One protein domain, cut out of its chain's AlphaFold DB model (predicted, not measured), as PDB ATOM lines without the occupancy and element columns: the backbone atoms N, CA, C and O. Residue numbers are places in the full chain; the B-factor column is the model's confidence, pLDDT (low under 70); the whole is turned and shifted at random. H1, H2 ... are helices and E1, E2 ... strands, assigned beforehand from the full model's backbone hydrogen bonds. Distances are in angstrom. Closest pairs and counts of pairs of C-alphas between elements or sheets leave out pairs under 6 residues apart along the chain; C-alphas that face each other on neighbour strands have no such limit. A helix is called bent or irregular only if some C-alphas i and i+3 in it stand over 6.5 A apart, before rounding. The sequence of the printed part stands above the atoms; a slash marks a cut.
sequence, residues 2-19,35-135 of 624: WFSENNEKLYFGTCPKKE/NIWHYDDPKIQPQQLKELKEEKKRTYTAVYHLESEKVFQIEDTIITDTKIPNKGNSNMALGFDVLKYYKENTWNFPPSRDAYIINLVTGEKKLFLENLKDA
ATOM      1  N   TRP A   2     104.923 146.722 115.049       96.81
ATOM      2  CA  TRP A   2     104.394 145.416 115.461       96.81
ATOM      3  C   TRP A   2     102.866 145.375 115.293       96.81
ATOM      4  O   TRP A   2     102.223 146.422 115.330       96.81
ATOM      5  N   PHE A   3     102.293 144.189 115.084       96.94
ATOM      6  CA  PHE A   3     100.844 143.995 114.962       96.94
ATOM      7  C   PHE A   3     100.231 143.607 116.305       96.94
ATOM      8  O   PHE A   3     100.865 142.882 117.074       96.94
ATOM      9  N   SER A   4      98.996 144.039 116.562       96.00
ATOM     10  CA  SER A   4      98.186 143.441 117.622       96.00
ATOM     11  C   SER A   4      98.084 141.926 117.416       96.00
ATOM     12  O   SER A   4      98.130 141.442 116.286       96.00
ATOM     13  N   GLU A   5      97.947 141.159 118.496       93.75
ATOM     14  CA  GLU A   5      97.887 139.688 118.425       93.75
ATOM     15  C   GLU A   5      96.727 139.192 117.531       93.75
ATOM     16  O   GLU A   5      96.849 138.165 116.869       93.75
ATOM     17  N   ASN A   6      95.616 139.937 117.461       94.12
ATOM     18  CA  ASN A   6      94.496 139.648 116.557       94.12
ATOM     19  C   ASN A   6      94.685 140.156 115.111       94.12
ATOM     20  O   ASN A   6      93.811 139.941 114.278       94.12
ATOM     21  N   ASN A   7      95.816 140.795 114.799       95.19
ATOM     22  CA  ASN A   7      96.151 141.382 113.499       95.19
ATOM     23  C   ASN A   7      95.170 142.454 112.992       95.19
ATOM     24  O   ASN A   7      95.079 142.656 111.789       95.19
ATOM     25  N   GLU A   8      94.452 143.158 113.867       96.12
ATOM     26  CA  GLU A   8      93.557 144.260 113.468       96.12
ATOM     27  C   GLU A   8      94.261 145.628 113.441       96.12
ATOM     28  O   GLU A   8      93.855 146.540 112.712       96.12
ATOM     29  N   LYS A   9      95.321 145.783 114.241       96.81
ATOM     30  CA  LYS A   9      96.029 147.049 114.456       96.81
ATOM     31  C   LYS A   9      97.516 146.891 114.179       96.81
ATOM     32  O   LYS A   9      98.137 145.905 114.573       96.81
ATOM     33  N   LEU A  10      98.106 147.905 113.559       97.44
ATOM     34  CA  LEU A  10      99.542 148.037 113.347       97.44
ATOM     35  C   LEU A  10     100.071 149.216 114.163       97.44
ATOM     36  O   LEU A  10      99.682 150.360 113.942       97.44
ATOM     37  N   TYR A  11     100.998 148.950 115.075       97.69
ATOM     38  CA  TYR A  11     101.654 149.965 115.892       97.69
ATOM     39  C   TYR A  11     103.021 150.314 115.317       97.69
ATOM     40  O   TYR A  11     103.835 149.433 115.012       97.69
ATOM     41  N   PHE A  12     103.313 151.604 115.197       97.25
ATOM     42  CA  PHE A  12     104.573 152.099 114.647       97.25
ATOM     43  C   PHE A  12     104.970 153.429 115.286       97.25
ATOM     44  O   PHE A  12     104.139 154.130 115.844       97.25
ATOM     45  N   GLY A  13     106.261 153.752 115.243       96.19
ATOM     46  CA  GLY A  13     106.775 155.008 115.780       96.19
ATOM     47  C   GLY A  13     106.760 156.106 114.722       96.19
ATOM     48  O   GLY A  13     107.200 155.877 113.594       96.19
ATOM     49  N   THR A  14     106.305 157.295 115.095       95.00
ATOM     50  CA  THR A  14     106.463 158.540 114.336       95.00
ATOM     51  C   THR A  14     107.509 159.415 115.021       95.00
ATOM     52  O   THR A  14     107.826 159.219 116.189       95.00
ATOM     53  N   CYS A  15     108.103 160.376 114.324       91.88
ATOM     54  CA  CYS A  15     108.937 161.387 114.972       91.88
ATOM     55  C   CYS A  15     108.642 162.753 114.350       91.88
ATOM     56  O   CYS A  15     108.244 162.803 113.180       91.88
ATOM     57  N   PRO A  16     108.816 163.853 115.104       86.62
ATOM     58  CA  PRO A  16     108.760 165.188 114.535       86.62
ATOM     59  C   PRO A  16     109.721 165.288 113.351       86.62
ATOM     60  O   PRO A  16     110.809 164.699 113.358       86.62
ATOM     61  N   LYS A  17     109.320 166.035 112.321       84.69
ATOM     62  CA  LYS A  17     110.197 166.302 111.182       84.69
ATOM     63  C   LYS A  17     111.471 166.959 111.712       84.69
ATOM     64  O   LYS A  17     111.400 167.979 112.388       84.69
ATOM     65  N   LYS A  18     112.625 166.362 111.414       80.12
ATOM     66  CA  LYS A  18     113.913 166.932 111.810       80.12
ATOM     67  C   LYS A  18     114.106 168.262 111.097       80.12
ATOM     68  O   LYS A  18     114.013 168.316 109.869       80.12
ATOM     69  N   GLU A  19     114.383 169.303 111.864       79.44
ATOM     70  CA  GLU A  19     114.904 170.546 111.314       79.44
ATOM     71  C   GLU A  19     116.306 170.270 110.769       79.44
ATOM     72  O   GLU A  19     117.138 169.638 111.429       79.44
ATOM     73  N   ASN A  35     126.972 173.831 127.804       93.31
ATOM     74  CA  ASN A  35     125.813 173.300 128.514       93.31
ATOM     75  C   ASN A  35     125.307 174.391 129.462       93.31
ATOM     76  O   ASN A  35     125.945 174.667 130.479       93.31
ATOM     77  N   ILE A  36     124.187 175.027 129.124       94.38
ATOM     78  CA  ILE A  36     123.561 176.052 129.967       94.38
ATOM     79  C   ILE A  36     122.647 175.354 130.972       94.38
ATOM     80  O   ILE A  36     121.791 174.566 130.584       94.38
ATOM     81  N   TRP A  37     122.837 175.631 132.261       94.44
ATOM     82  CA  TRP A  37     121.970 175.135 133.329       94.44
ATOM     83  C   TRP A  37     121.016 176.253 133.726       94.44
ATOM     84  O   TRP A  37     121.435 177.233 134.344       94.44
ATOM     85  N   HIS A  38     119.747 176.128 133.358       95.06
ATOM     86  CA  HIS A  38     118.720 177.092 133.720       95.06
ATOM     87  C   HIS A  38     117.973 176.624 134.978       95.06
ATOM     88  O   HIS A  38     117.690 175.440 135.150       95.06
ATOM     89  N   TYR A  39     117.620 177.553 135.874       92.19
ATOM     90  CA  TYR A  39     116.966 177.232 137.158       92.19
ATOM     91  C   TYR A  39     115.575 176.584 137.007       92.19
ATOM     92  O   TYR A  39     115.009 176.076 137.979       92.19
ATOM     93  N   ASP A  40     115.003 176.671 135.807       91.31
ATOM     94  CA  ASP A  40     113.685 176.151 135.446       91.31
ATOM     95  C   ASP A  40     113.743 175.081 134.350       91.31
ATOM     96  O   ASP A  40     112.725 174.760 133.744       91.31
ATOM     97  N   ASP A  41     114.931 174.532 134.079       92.25
ATOM     98  CA  ASP A  41     115.045 173.384 133.185       92.25
ATOM     99  C   ASP A  41     114.193 172.216 133.721       92.25
ATOM    100  O   ASP A  41     114.327 171.853 134.895       92.25
ATOM    101  N   PRO A  42     113.365 171.562 132.881       89.88
ATOM    102  CA  PRO A  42     112.626 170.369 133.294       89.88
ATOM    103  C   PRO A  42     113.562 169.239 133.749       89.88
ATOM    104  O   PRO A  42     113.286 168.521 134.704       89.88
ATOM    105  N   LYS A  43     114.700 169.084 133.070       92.69
ATOM    106  CA  LYS A  43     115.741 168.109 133.408       92.69
ATOM    107  C   LYS A  43     117.072 168.825 133.484       92.69
ATOM    108  O   LYS A  43     117.403 169.590 132.586       92.69
ATOM    109  N   ILE A  44     117.882 168.518 134.486       94.56
ATOM    110  CA  ILE A  44     119.245 169.052 134.560       94.56
ATOM    111  C   ILE A  44     120.117 168.527 133.409       94.56
ATOM    112  O   ILE A  44     119.920 167.412 132.917       94.56
ATOM    113  N   GLN A  45     121.117 169.311 132.998       95.81
ATOM    114  CA  GLN A  45     121.997 168.983 131.866       95.81
ATOM    115  C   GLN A  45     122.608 167.566 131.920       95.81
ATOM    116  O   GLN A  45     122.596 166.882 130.897       95.81
ATOM    117  N   PRO A  46     123.085 167.044 133.071       96.06
ATOM    118  CA  PRO A  46     123.612 165.684 133.130       96.06
ATOM    119  C   PRO A  46     122.576 164.624 132.751       96.06
ATOM    120  O   PRO A  46     122.926 163.659 132.073       96.06
ATOM    121  N   GLN A  47     121.311 164.802 133.143       95.50
ATOM    122  CA  GLN A  47     120.224 163.902 132.762       95.50
ATOM    123  C   GLN A  47     119.947 163.998 131.260       95.50
ATOM    124  O   GLN A  47     119.924 162.973 130.580       95.50
ATOM    125  N   GLN A  48     119.838 165.218 130.720       95.38
ATOM    126  CA  GLN A  48     119.646 165.432 129.281       95.38
ATOM    127  C   GLN A  48     120.755 164.764 128.455       95.38
ATOM    128  O   GLN A  48     120.477 164.089 127.469       95.38
ATOM    129  N   LEU A  49     122.018 164.890 128.875       95.81
ATOM    130  CA  LEU A  49     123.163 164.284 128.192       95.81
ATOM    131  C   LEU A  49     123.148 162.751 128.252       95.81
ATOM    132  O   LEU A  49     123.557 162.102 127.286       95.81
ATOM    133  N   LYS A  50     122.668 162.159 129.355       96.06
ATOM    134  CA  LYS A  50     122.499 160.701 129.467       96.06
ATOM    135  C   LYS A  50     121.390 160.167 128.578       96.06
ATOM    136  O   LYS A  50     121.556 159.109 127.978       96.06
ATOM    137  N   GLU A  51     120.312 160.924 128.444       94.31
ATOM    138  CA  GLU A  51     119.160 160.557 127.625       94.31
ATOM    139  C   GLU A  51     119.340 160.972 126.149       94.31
ATOM    140  O   GLU A  51     118.647 160.460 125.276       94.31
ATOM    141  N   LEU A  52     120.322 161.824 125.818       94.69
ATOM    142  CA  LEU A  52     120.494 162.462 124.502       94.69
ATOM    143  C   LEU A  52     120.433 161.494 123.316       94.69
ATOM    144  O   LEU A  52     119.839 161.797 122.280       94.69
ATOM    145  N   LYS A  53     121.093 160.337 123.428       94.75
ATOM    146  CA  LYS A  53     121.112 159.335 122.353       94.75
ATOM    147  C   LYS A  53     119.728 158.728 122.128       94.75
ATOM    148  O   LYS A  53     119.384 158.442 120.981       94.75
ATOM    149  N   GLU A  54     118.989 158.495 123.207       92.31
ATOM    150  CA  GLU A  54     117.630 157.962 123.178       92.31
ATOM    151  C   GLU A  54     116.665 159.035 122.677       92.31
ATOM    152  O   GLU A  54     115.927 158.769 121.738       92.31
ATOM    153  N   GLU A  55     116.777 160.271 123.167       91.38
ATOM    154  CA  GLU A  55     115.971 161.414 122.722       91.38
ATOM    155  C   GLU A  55     116.144 161.713 121.227       91.38
ATOM    156  O   GLU A  55     115.163 161.842 120.498       91.38
ATOM    157  N   LYS A  56     117.377 161.699 120.700       90.81
ATOM    158  CA  LYS A  56     117.634 161.862 119.252       90.81
ATOM    159  C   LYS A  56     117.011 160.764 118.382       90.81
ATOM    160  O   LYS A  56     116.897 160.933 117.163       90.81
ATOM    161  N   LYS A  57     116.686 159.619 118.982       92.12
ATOM    162  CA  LYS A  57     116.056 158.465 118.330       92.12
ATOM    163  C   LYS A  57     114.606 158.276 118.768       92.12
ATOM    164  O   LYS A  57     113.993 157.308 118.317       92.12
ATOM    165  N   ARG A  58     114.079 159.148 119.633       92.81
ATOM    166  CA  ARG A  58     112.757 158.990 120.221       92.81
ATOM    167  C   ARG A  58     111.724 158.997 119.108       92.81
ATOM    168  O   ARG A  58     111.730 159.847 118.216       92.81
ATOM    169  N   THR A  59     110.845 158.014 119.182       94.62
ATOM    170  CA  THR A  59     109.658 157.931 118.349       94.62
ATOM    171  C   THR A  59     108.442 157.885 119.247       94.62
ATOM    172  O   THR A  59     108.510 157.314 120.331       94.62
ATOM    173  N   TYR A  60     107.341 158.424 118.761       95.69
ATOM    174  CA  TYR A  60     106.061 158.451 119.433       95.69
ATOM    175  C   TYR A  60     105.134 157.444 118.769       95.69
ATOM    176  O   TYR A  60     104.890 157.498 117.563       95.69
ATOM    177  N   THR A  61     104.649 156.487 119.545       96.62
ATOM    178  CA  THR A  61     103.790 155.414 119.060       96.62
ATOM    179  C   THR A  61     102.494 155.964 118.459       96.62
ATOM    180  O   THR A  61     101.785 156.763 119.069       96.62
ATOM    181  N   ALA A  62     102.166 155.491 117.262       96.88
ATOM    182  CA  ALA A  62     100.898 155.654 116.569       96.88
ATOM    183  C   ALA A  62     100.294 154.274 116.276       96.88
ATOM    184  O   ALA A  62     100.999 153.258 116.261       96.88
ATOM    185  N   VAL A  63      98.987 154.241 116.030       97.44
ATOM    186  CA  VAL A  63      98.249 153.037 115.636       97.44
ATOM    187  C   VAL A  63      97.565 153.252 114.298       97.44
ATOM    188  O   VAL A  63      96.910 154.269 114.084       97.44
ATOM    189  N   TYR A  64      97.715 152.282 113.405       97.31
ATOM    190  CA  TYR A  64      96.980 152.164 112.156       97.31
ATOM    191  C   TYR A  64      95.968 151.023 112.267       97.31
ATOM    192  O   TYR A  64      96.335 149.901 112.615       97.31
ATOM    193  N   HIS A  65      94.702 151.307 111.977       96.69
ATOM    194  CA  HIS A  65      93.626 150.316 111.939       96.69
ATOM    195  C   HIS A  65      93.483 149.785 110.524       96.69
ATOM    196  O   HIS A  65      93.160 150.551 109.619       96.69
ATOM    197  N   LEU A  66      93.699 148.482 110.338       94.62
ATOM    198  CA  LEU A  66      93.762 147.889 109.001       94.62
ATOM    199  C   LEU A  66      92.419 147.936 108.267       94.62
ATOM    200  O   LEU A  66      92.403 148.166 107.065       94.62
ATOM    201  N   GLU A  67      91.305 147.742 108.976       94.06
ATOM    202  CA  GLU A  67      89.970 147.703 108.363       94.06
ATOM    203  C   GLU A  67      89.457 149.094 107.969       94.06
ATOM    204  O   GLU A  67      88.882 149.269 106.900       94.06
ATOM    205  N   SER A  68      89.661 150.096 108.831       94.19
ATOM    206  CA  SER A  68      89.172 151.462 108.577       94.19
ATOM    207  C   SER A  68      90.171 152.350 107.837       94.19
ATOM    208  O   SER A  68      89.829 153.482 107.499       94.19
ATOM    209  N   GLU A  69      91.401 151.868 107.639       95.31
ATOM    210  CA  GLU A  69      92.531 152.592 107.048       95.31
ATOM    211  C   GLU A  69      92.849 153.930 107.747       95.31
ATOM    212  O   GLU A  69      93.350 154.882 107.147       95.31
ATOM    213  N   LYS A  70      92.573 154.020 109.055       95.38
ATOM    214  CA  LYS A  70      92.809 155.228 109.862       95.38
ATOM    215  C   LYS A  70      94.057 155.113 110.721       95.38
ATOM    216  O   LYS A  70      94.319 154.072 111.320       95.38
ATOM    217  N   VAL A  71      94.787 156.224 110.836       95.38
ATOM    218  CA  VAL A  71      95.933 156.387 111.742       95.38
ATOM    219  C   VAL A  71      95.560 157.325 112.886       95.38
ATOM    220  O   VAL A  71      95.017 158.403 112.643       95.38
ATOM    221  N   PHE A  72      95.926 156.960 114.114       95.00
ATOM    222  CA  PHE A  72      95.837 157.826 115.289       95.00
ATOM    223  C   PHE A  72      97.176 157.897 116.019       95.00
ATOM    224  O   PHE A  72      97.858 156.887 116.203       95.00
ATOM    225  N   GLN A  73      97.540 159.097 116.464       95.25
ATOM    226  CA  GLN A  73      98.748 159.327 117.253       95.25
ATOM    227  C   GLN A  73      98.461 159.037 118.736       95.25
ATOM    228  O   GLN A  73      97.592 159.676 119.328       95.25
ATOM    229  N   ILE A  74      99.182 158.090 119.346       95.81
ATOM    230  CA  ILE A  74      98.972 157.684 120.747       95.81
ATOM    231  C   ILE A  74      99.886 158.498 121.667       95.81
ATOM    232  O   ILE A  74      99.409 159.191 122.563       95.81
ATOM    233  N   GLU A  75     101.188 158.462 121.413       96.12
ATOM    234  CA  GLU A  75     102.194 159.234 122.154       96.12
ATOM    235  C   GLU A  75     102.490 160.553 121.439       96.12
ATOM    236  O   GLU A  75     102.256 160.676 120.243       96.12
ATOM    237  N   ASP A  76     103.015 161.546 122.137       93.12
ATOM    238  CA  ASP A  76     103.504 162.803 121.569       93.12
ATOM    239  C   ASP A  76     104.513 163.443 122.539       93.12
ATOM    240  O   ASP A  76     105.005 162.795 123.464       93.12
ATOM    241  N   THR A  77     104.855 164.714 122.332       90.06
ATOM    242  CA  THR A  77     105.807 165.430 123.193       90.06
ATOM    243  C   THR A  77     105.316 165.614 124.631       90.06
ATOM    244  O   THR A  77     106.134 165.942 125.485       90.06
ATOM    245  N   ILE A  78     104.020 165.414 124.899       91.12
ATOM    246  CA  ILE A  78     103.397 165.495 126.223       91.12
ATOM    247  C   ILE A  78     103.233 164.085 126.800       91.12
ATOM    248  O   ILE A  78     103.809 163.757 127.838       91.12
ATOM    249  N   ILE A  79     102.514 163.213 126.089       94.06
ATOM    250  CA  ILE A  79     102.337 161.811 126.474       94.06
ATOM    251  C   ILE A  79     103.485 160.996 125.892       94.06
ATOM    252  O   ILE A  79     103.426 160.528 124.756       94.06
ATOM    253  N   THR A  80     104.539 160.832 126.682       89.69
ATOM    254  CA  THR A  80     105.820 160.289 126.200       89.69
ATOM    255  C   THR A  80     106.030 158.799 126.483       89.69
ATOM    256  O   THR A  80     107.031 158.242 126.031       89.69
ATOM    257  N   ASP A  81     105.108 158.173 127.219       91.94
ATOM    258  CA  ASP A  81     105.097 156.746 127.560       91.94
ATOM    259  C   ASP A  81     103.652 156.230 127.628       91.94
ATOM    260  O   ASP A  81     102.769 156.908 128.169       91.94
ATOM    261  N   THR A  82     103.402 155.034 127.090       94.81
ATOM    262  CA  THR A  82     102.076 154.403 127.079       94.81
ATOM    263  C   THR A  82     102.113 152.909 127.392       94.81
ATOM    264  O   THR A  82     102.951 152.143 126.923       94.81
ATOM    265  N   LYS A  83     101.122 152.451 128.158       95.12
ATOM    266  CA  LYS A  83     100.821 151.035 128.379       95.12
ATOM    267  C   LYS A  83      99.651 150.628 127.493       95.12
ATOM    268  O   LYS A  83      98.509 151.015 127.746       95.12
ATOM    269  N   ILE A  84      99.940 149.807 126.486       95.56
ATOM    270  CA  ILE A  84      98.947 149.208 125.587       95.56
ATOM    271  C   ILE A  84      98.699 147.757 126.045       95.56
ATOM    272  O   ILE A  84      99.572 146.901 125.861       95.56
ATOM    273  N   PRO A  85      97.555 147.456 126.685       94.56
ATOM    274  CA  PRO A  85      97.313 146.147 127.275       94.56
ATOM    275  C   PRO A  85      96.932 145.082 126.236       94.56
ATOM    276  O   PRO A  85      96.675 145.367 125.064       94.56
ATOM    277  N   ASN A  86      96.922 143.821 126.690       92.44
ATOM    278  CA  ASN A  86      96.517 142.644 125.911       92.44
ATOM    279  C   ASN A  86      97.194 142.559 124.532       92.44
ATOM    280  O   ASN A  86      96.542 142.329 123.517       92.44
ATOM    281  N   LYS A  87      98.511 142.807 124.504       92.50
ATOM    282  CA  LYS A  87      99.343 142.719 123.294       92.50
ATOM    283  C   LYS A  87      98.749 143.492 122.103       92.50
ATOM    284  O   LYS A  87      98.726 143.000 120.979       92.50
ATOM    285  N   GLY A  88      98.221 144.692 122.358       93.50
ATOM    286  CA  GLY A  88      97.639 145.554 121.325       93.50
ATOM    287  C   GLY A  88      96.174 145.280 120.985       93.50
ATOM    288  O   GLY A  88      95.585 146.024 120.210       93.50
ATOM    289  N   ASN A  89      95.544 144.251 121.553       94.50
ATOM    290  CA  ASN A  89      94.149 143.955 121.221       94.50
ATOM    291  C   ASN A  89      93.169 144.923 121.896       94.50
ATOM    292  O   ASN A  89      92.099 145.178 121.347       94.50
ATOM    293  N   SER A  90      93.514 145.497 123.056       94.06
ATOM    294  CA  SER A  90      92.615 146.438 123.735       94.06
ATOM    295  C   SER A  90      92.343 147.687 122.891       94.06
ATOM    296  O   SER A  90      93.176 148.131 122.097       94.06
ATOM    297  N   ASN A  91      91.153 148.261 123.063       94.62
ATOM    298  CA  ASN A  91      90.769 149.545 122.476       94.62
ATOM    299  C   ASN A  91      91.140 150.735 123.365       94.62
ATOM    300  O   ASN A  91      90.963 151.873 122.943       94.62
ATOM    301  N   MET A  92      91.661 150.486 124.567       96.38
ATOM    302  CA  MET A  92      92.108 151.519 125.493       96.38
ATOM    303  C   MET A  92      93.599 151.360 125.771       96.38
ATOM    304  O   MET A  92      94.103 150.243 125.892       96.38
ATOM    305  N   ALA A  93      94.300 152.477 125.914       96.81
ATOM    306  CA  ALA A  93      95.665 152.528 126.419       96.81
ATOM    307  C   ALA A  93      95.770 153.540 127.557       96.81
ATOM    308  O   ALA A  93      94.980 154.479 127.645       96.81
ATOM    309  N   LEU A  94      96.760 153.347 128.421       96.94
ATOM    310  CA  LEU A  94      97.076 154.269 129.504       96.94
ATOM    311  C   LEU A  94      98.342 155.045 129.138       96.94
ATOM    312  O   LEU A  94      99.398 154.435 129.005       96.94
ATOM    313  N   GLY A  95      98.240 156.358 128.959       96.31
ATOM    314  CA  GLY A  95      99.372 157.247 128.697       96.31
ATOM    315  C   GLY A  95      99.805 158.023 129.935       96.31
ATOM    316  O   GLY A  95      99.000 158.226 130.844       96.31
ATOM    317  N   PHE A  96     101.056 158.475 129.958       95.38
ATOM    318  CA  PHE A  96     101.615 159.251 131.064       95.38
ATOM    319  C   PHE A  96     102.212 160.582 130.615       95.38
ATOM    320  O   PHE A  96     102.966 160.636 129.642       95.38
ATOM    321  N   ASP A  97     101.917 161.625 131.388       94.12
ATOM    322  CA  ASP A  97     102.528 162.948 131.278       94.12
ATOM    323  C   ASP A  97     103.295 163.267 132.568       94.12
ATOM    324  O   ASP A  97     102.752 163.244 133.673       94.12
ATOM    325  N   VAL A  98     104.585 163.550 132.418       90.88
ATOM    326  CA  VAL A  98     105.501 163.914 133.509       90.88
ATOM    327  C   VAL A  98     105.959 165.369 133.421       90.88
ATOM    328  O   VAL A  98     106.656 165.830 134.323       90.88
ATOM    329  N   LEU A  99     105.590 166.106 132.363       88.38
ATOM    330  CA  LEU A  99     106.138 167.432 132.070       88.38
ATOM    331  C   LEU A  99     105.908 168.413 133.215       88.38
ATOM    332  O   LEU A  99     106.843 169.079 133.657       88.38
ATOM    333  N   LYS A 100     104.679 168.432 133.738       90.12
ATOM    334  CA  LYS A 100     104.256 169.260 134.875       90.12
ATOM    335  C   LYS A 100     105.080 169.016 136.146       90.12
ATOM    336  O   LYS A 100     105.194 169.915 136.972       90.12
ATOM    337  N   TYR A 101     105.665 167.827 136.294       93.06
ATOM    338  CA  TYR A 101     106.351 167.380 137.510       93.06
ATOM    339  C   TYR A 101     107.867 167.278 137.359       93.06
ATOM    340  O   TYR A 101     108.549 166.985 138.333       93.06
ATOM    341  N   TYR A 102     108.422 167.506 136.169       90.31
ATOM    342  CA  TYR A 102     109.827 167.222 135.873       90.31
ATOM    343  C   TYR A 102     110.810 167.883 136.846       90.31
ATOM    344  O   TYR A 102     111.682 167.213 137.401       90.31
ATOM    345  N   LYS A 103     110.599 169.173 137.122       92.06
ATOM    346  CA  LYS A 103     111.410 169.919 138.082       92.06
ATOM    347  C   LYS A 103     111.302 169.329 139.487       92.06
ATOM    348  O   LYS A 103     112.322 169.019 140.091       92.06
ATOM    349  N   GLU A 104     110.084 169.114 139.982       92.12
ATOM    350  CA  GLU A 104     109.836 168.532 141.309       92.12
ATOM    351  C   GLU A 104     110.422 167.114 141.438       92.12
ATOM    352  O   GLU A 104     111.041 166.774 142.444       92.12
ATOM    353  N   ASN A 105     110.322 166.309 140.379       92.00
ATOM    354  CA  ASN A 105     110.871 164.956 140.288       92.00
ATOM    355  C   ASN A 105     112.412 164.916 140.326       92.00
ATOM    356  O   ASN A 105     112.992 163.835 140.385       92.00
ATOM    357  N   THR A 106     113.087 166.072 140.341       92.25
ATOM    358  CA  THR A 106     114.525 166.158 140.641       92.25
ATOM    359  C   THR A 106     114.826 165.734 142.087       92.25
ATOM    360  O   THR A 106     115.881 165.152 142.348       92.25
ATOM    361  N   TRP A 107     113.916 166.001 143.029       92.00
ATOM    362  CA  TRP A 107     114.061 165.662 144.455       92.00
ATOM    363  C   TRP A 107     112.902 164.823 145.014       92.00
ATOM    364  O   TRP A 107     113.048 164.220 146.076       92.00
ATOM    365  N   ASN A 108     111.774 164.720 144.309       89.19
ATOM    366  CA  ASN A 108     110.665 163.857 144.708       89.19
ATOM    367  C   ASN A 108     110.875 162.403 144.243       89.19
ATOM    368  O   ASN A 108     111.355 162.140 143.140       89.19
ATOM    369  N   PHE A 109     110.509 161.446 145.098       86.81
ATOM    370  CA  PHE A 109     110.567 160.017 144.801       86.81
ATOM    371  C   PHE A 109     109.495 159.250 145.600       86.81
ATOM    372  O   PHE A 109     109.375 159.472 146.810       86.81
ATOM    373  N   PRO A 110     108.749 158.315 144.978       88.12
ATOM    374  CA  PRO A 110     108.658 158.073 143.532       88.12
ATOM    375  C   PRO A 110     108.196 159.315 142.745       88.12
ATOM    376  O   PRO A 110     107.519 160.164 143.330       88.12
ATOM    377  N   PRO A 111     108.563 159.443 141.456       89.06
ATOM    378  CA  PRO A 111     108.197 160.603 140.650       89.06
ATOM    379  C   PRO A 111     106.679 160.703 140.460       89.06
ATOM    380  O   PRO A 111     105.990 159.696 140.277       89.06
ATOM    381  N   SER A 112     106.174 161.933 140.461       92.25
ATOM    382  CA  SER A 112     104.781 162.243 140.145       92.25
ATOM    383  C   SER A 112     104.544 162.299 138.635       92.25
ATOM    384  O   SER A 112     105.418 162.722 137.868       92.25
ATOM    385  N   ARG A 113     103.346 161.885 138.211       93.75
ATOM    386  CA  ARG A 113     102.865 161.958 136.824       93.75
ATOM    387  C   ARG A 113     101.345 162.029 136.744       93.75
ATOM    388  O   ARG A 113     100.653 161.500 137.612       93.75
ATOM    389  N   ASP A 114     100.839 162.583 135.655       95.69
ATOM    390  CA  ASP A 114      99.432 162.481 135.280       95.69
ATOM    391  C   ASP A 114      99.223 161.256 134.384       95.69
ATOM    392  O   ASP A 114     100.120 160.833 133.645       95.69
ATOM    393  N   ALA A 115      98.036 160.660 134.460       96.06
ATOM    394  CA  ALA A 115      97.648 159.523 133.642       96.06
ATOM    395  C   ALA A 115      96.457 159.874 132.753       96.06
ATOM    396  O   ALA A 115      95.452 160.426 133.206       96.06
ATOM    397  N   TYR A 116      96.558 159.489 131.488       96.75
ATOM    398  CA  TYR A 116      95.549 159.688 130.459       96.75
ATOM    399  C   TYR A 116      94.995 158.345 130.013       96.75
ATOM    400  O   TYR A 116      95.752 157.399 129.799       96.75
ATOM    401  N   ILE A 117      93.684 158.273 129.803       96.69
ATOM    402  CA  ILE A 117      93.089 157.175 129.051       96.69
ATOM    403  C   ILE A 117      93.026 157.581 127.580       96.69
ATOM    404  O   ILE A 117      92.603 158.690 127.243       96.69
ATOM    405  N   ILE A 118      93.499 156.696 126.710       97.12
ATOM    406  CA  ILE A 118      93.584 156.927 125.272       97.12
ATOM    407  C   ILE A 118      92.696 155.905 124.582       97.12
ATOM    408  O   ILE A 118      92.950 154.701 124.659       97.12
ATOM    409  N   ASN A 119      91.666 156.387 123.896       95.69
ATOM    410  CA  ASN A 119      90.822 155.553 123.062       95.69
ATOM    411  C   ASN A 119      91.542 155.303 121.736       95.69
ATOM    412  O   ASN A 119      91.689 156.195 120.903       95.69
ATOM    413  N   LEU A 120      91.986 154.068 121.533       94.88
ATOM    414  CA  LEU A 120      92.757 153.692 120.357       94.88
ATOM    415  C   LEU A 120      91.916 153.663 119.082       94.88
ATOM    416  O   LEU A 120      92.506 153.657 118.013       94.88
ATOM    417  N   VAL A 121      90.583 153.652 119.167       92.00
ATOM    418  CA  VAL A 121      89.668 153.640 118.011       92.00
ATOM    419  C   VAL A 121      89.350 155.055 117.523       92.00
ATOM    420  O   VAL A 121      89.207 155.266 116.322       92.00
ATOM    421  N   THR A 122      89.229 156.024 118.435       92.25
ATOM    422  CA  THR A 122      88.885 157.418 118.093       92.25
ATOM    423  C   THR A 122      90.087 158.361 118.096       92.25
ATOM    424  O   THR A 122      90.003 159.450 117.533       92.25
ATOM    425  N   GLY A 123      91.190 157.969 118.741       90.94
ATOM    426  CA  GLY A 123      92.344 158.828 119.006       90.94
ATOM    427  C   GLY A 123      92.137 159.818 120.157       90.94
ATOM    428  O   GLY A 123      93.022 160.627 120.423       90.94
ATOM    429  N   GLU A 124      90.987 159.779 120.841       94.94
ATOM    430  CA  GLU A 124      90.696 160.671 121.964       94.94
ATOM    431  C   GLU A 124      91.624 160.380 123.151       94.94
ATOM    432  O   GLU A 124      91.778 159.232 123.572       94.94
ATOM    433  N   LYS A 125      92.215 161.440 123.711       95.56
ATOM    434  CA  LYS A 125      93.065 161.404 124.905       95.56
ATOM    435  C   LYS A 125      92.369 162.187 126.007       95.56
ATOM    436  O   LYS A 125      92.106 163.375 125.840       95.56
ATOM    437  N   LYS A 126      92.089 161.541 127.136       95.00
ATOM    438  CA  LYS A 126      91.399 162.170 128.264       95.00
ATOM    439  C   LYS A 126      92.222 162.044 129.532       95.00
ATOM    440  O   LYS A 126      92.595 160.934 129.913       95.00
ATOM    441  N   LEU A 127      92.467 163.175 130.193       95.56
ATOM    442  CA  LEU A 127      93.064 163.190 131.525       95.56
ATOM    443  C   LEU A 127      92.190 162.353 132.460       95.56
ATOM    444  O   LEU A 127      90.980 162.569 132.563       95.56
ATOM    445  N   PHE A 128      92.796 161.356 133.089       95.88
ATOM    446  CA  PHE A 128      92.073 160.313 133.802       95.88
ATOM    447  C   PHE A 128      92.311 160.378 135.311       95.88
ATOM    448  O   PHE A 128      91.354 160.243 136.085       95.88
ATOM    449  N   LEU A 129      93.565 160.603 135.709       95.25
ATOM    450  CA  LEU A 129      94.029 160.770 137.086       95.25
ATOM    451  C   LEU A 129      95.227 161.731 137.104       95.25
ATOM    452  O   LEU A 129      96.049 161.694 136.190       95.25
ATOM    453  N   GLU A 130      95.341 162.545 138.152       94.81
ATOM    454  CA  GLU A 130      96.427 163.520 138.319       94.81
ATOM    455  C   GLU A 130      97.327 163.188 139.511       94.81
ATOM    456  O   GLU A 130      96.882 162.563 140.475       94.81
ATOM    457  N   ASN A 131      98.574 163.667 139.462       92.44
ATOM    458  CA  ASN A 131      99.552 163.595 140.552       92.44
ATOM    459  C   ASN A 131      99.696 162.188 141.162       92.44
ATOM    460  O   ASN A 131      99.645 161.987 142.379       92.44
ATOM    461  N   LEU A 132      99.843 161.194 140.295       90.25
ATOM    462  CA  LEU A 132     100.012 159.808 140.686       90.25
ATOM    463  C   LEU A 132     101.482 159.465 140.887       90.25
ATOM    464  O   LEU A 132     102.344 159.889 140.120       90.25
ATOM    465  N   LYS A 133     101.731 158.590 141.861       85.06
ATOM    466  CA  LYS A 133     103.024 157.933 142.078       85.06
ATOM    467  C   LYS A 133     103.061 156.541 141.427       85.06
ATOM    468  O   LYS A 133     102.125 156.107 140.745       85.06
ATOM    469  N   ASP A 134     104.163 155.824 141.613       71.81
ATOM    470  CA  ASP A 134     104.425 154.531 140.978       71.81
ATOM    471  C   ASP A 134     103.609 153.367 141.568       71.81
ATOM    472  O   ASP A 134     104.105 152.564 142.348       71.81
ATOM    473  N   ALA A 135     102.340 153.243 141.157       82.31
ATOM    474  CA  ALA A 135     101.525 152.042 141.390       82.31
ATOM    475  C   ALA A 135     100.306 151.905 140.454       82.31
ATOM    476  O   ALA A 135      99.302 151.313 140.838       82.31
TER     477      ALA A 135
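What this domain is: This is residues 2 to 19 and 35 to 135 of the 624 residues of the protein "Peptidase_S9 domain-containing protein" of Marinilabiliales bacterium (UniProt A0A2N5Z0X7). Two antiparallel sheets lie one over the other, loosely and only partly face to face: a strongly twisted sheet of four strands, E4 to E7, and a smaller one of three, E1 to E3. H1 lies beyond one end of the sheets, on neither of them, and its residues 50 to 55 stick out free. The printed part has 119 residues, with one named helix and seven named strands in the order E1 H1 E2 E3 E4 E5 E6 E7; the sheets run E4 E5 E6 E7 and E1 E2 E3. The class is mixed, helices and strands, with under half of the residues in named elements. The whole is only just compact, close to loose, with a radius of gyration of the C-alphas of 16.1 A and spans of 49 by 34 by 20 A.

How they stand to each other: E4, residues 81 to 83, E5, residues 92 to 97, E6, residues 113 to 119, and E7, residues 125 to 132, form a meander, each strand the antiparallel neighbour of the one before. Their lines turn by 80 degrees from edge to edge. E4 and E5 are a hairpin at 152 degrees, with N 83 and O 94 within hydrogen-bond range at 2.8 A. The hairpin E5 and E6 has N 95 and O 116 at 2.8 A. The hairpin E6 and E7 has N 117 and O 126 at 2.9 A; E7 bends by 54 degrees at residue 128. In the other sheet, E2, residues 60 to 65, is the inner strand. It is antiparallel to E1, residues 9 to 14, with N 12 and O 62 at 3.0 A, and forms a hairpin with E3, residues 70 to 73, with N 63 and O 72 at 2.9 A. Residues 2 to 3 pair antiparallel with residues 10 to 11 of E1. E2 and E4 are apart, but only just, at 8.3 A. H1, residues 45 to 55, is on neither sheet. It is irregular, with C-alphas 50 and 53 7.4 A apart, and 5 of its 7 O i to N i+4 pairs are within hydrogen-bond range.

Where its parts are: E1 begins at C-alpha 9 (96.029, 147.049, 114.456) and is 15.5 A long. H1 begins at C-alpha 45 (121.997, 168.983, 131.866) and is 13.3 A long. E2 measures 16.6 A, E5 16.5 A and E6 19.4 A; E3 and E4 are shorter. E7, 17.3 A, ends at C-alpha 132 (100.012, 159.808, 140.686).

The domain as a whole: The two C-alphas farthest apart, those of Tyr 39 and Glu 67, are 49.3 A apart. Residues 20 to 34 are not printed, and C-alphas 19 and 35 are 20.6 A apart across this cut, which falls in the link from E1 to H1. Of the links printed whole, E5 to E6, residues 98 to 112, is long. Mean pLDDT of the printed part is 93.3, and no printed residue is under 70.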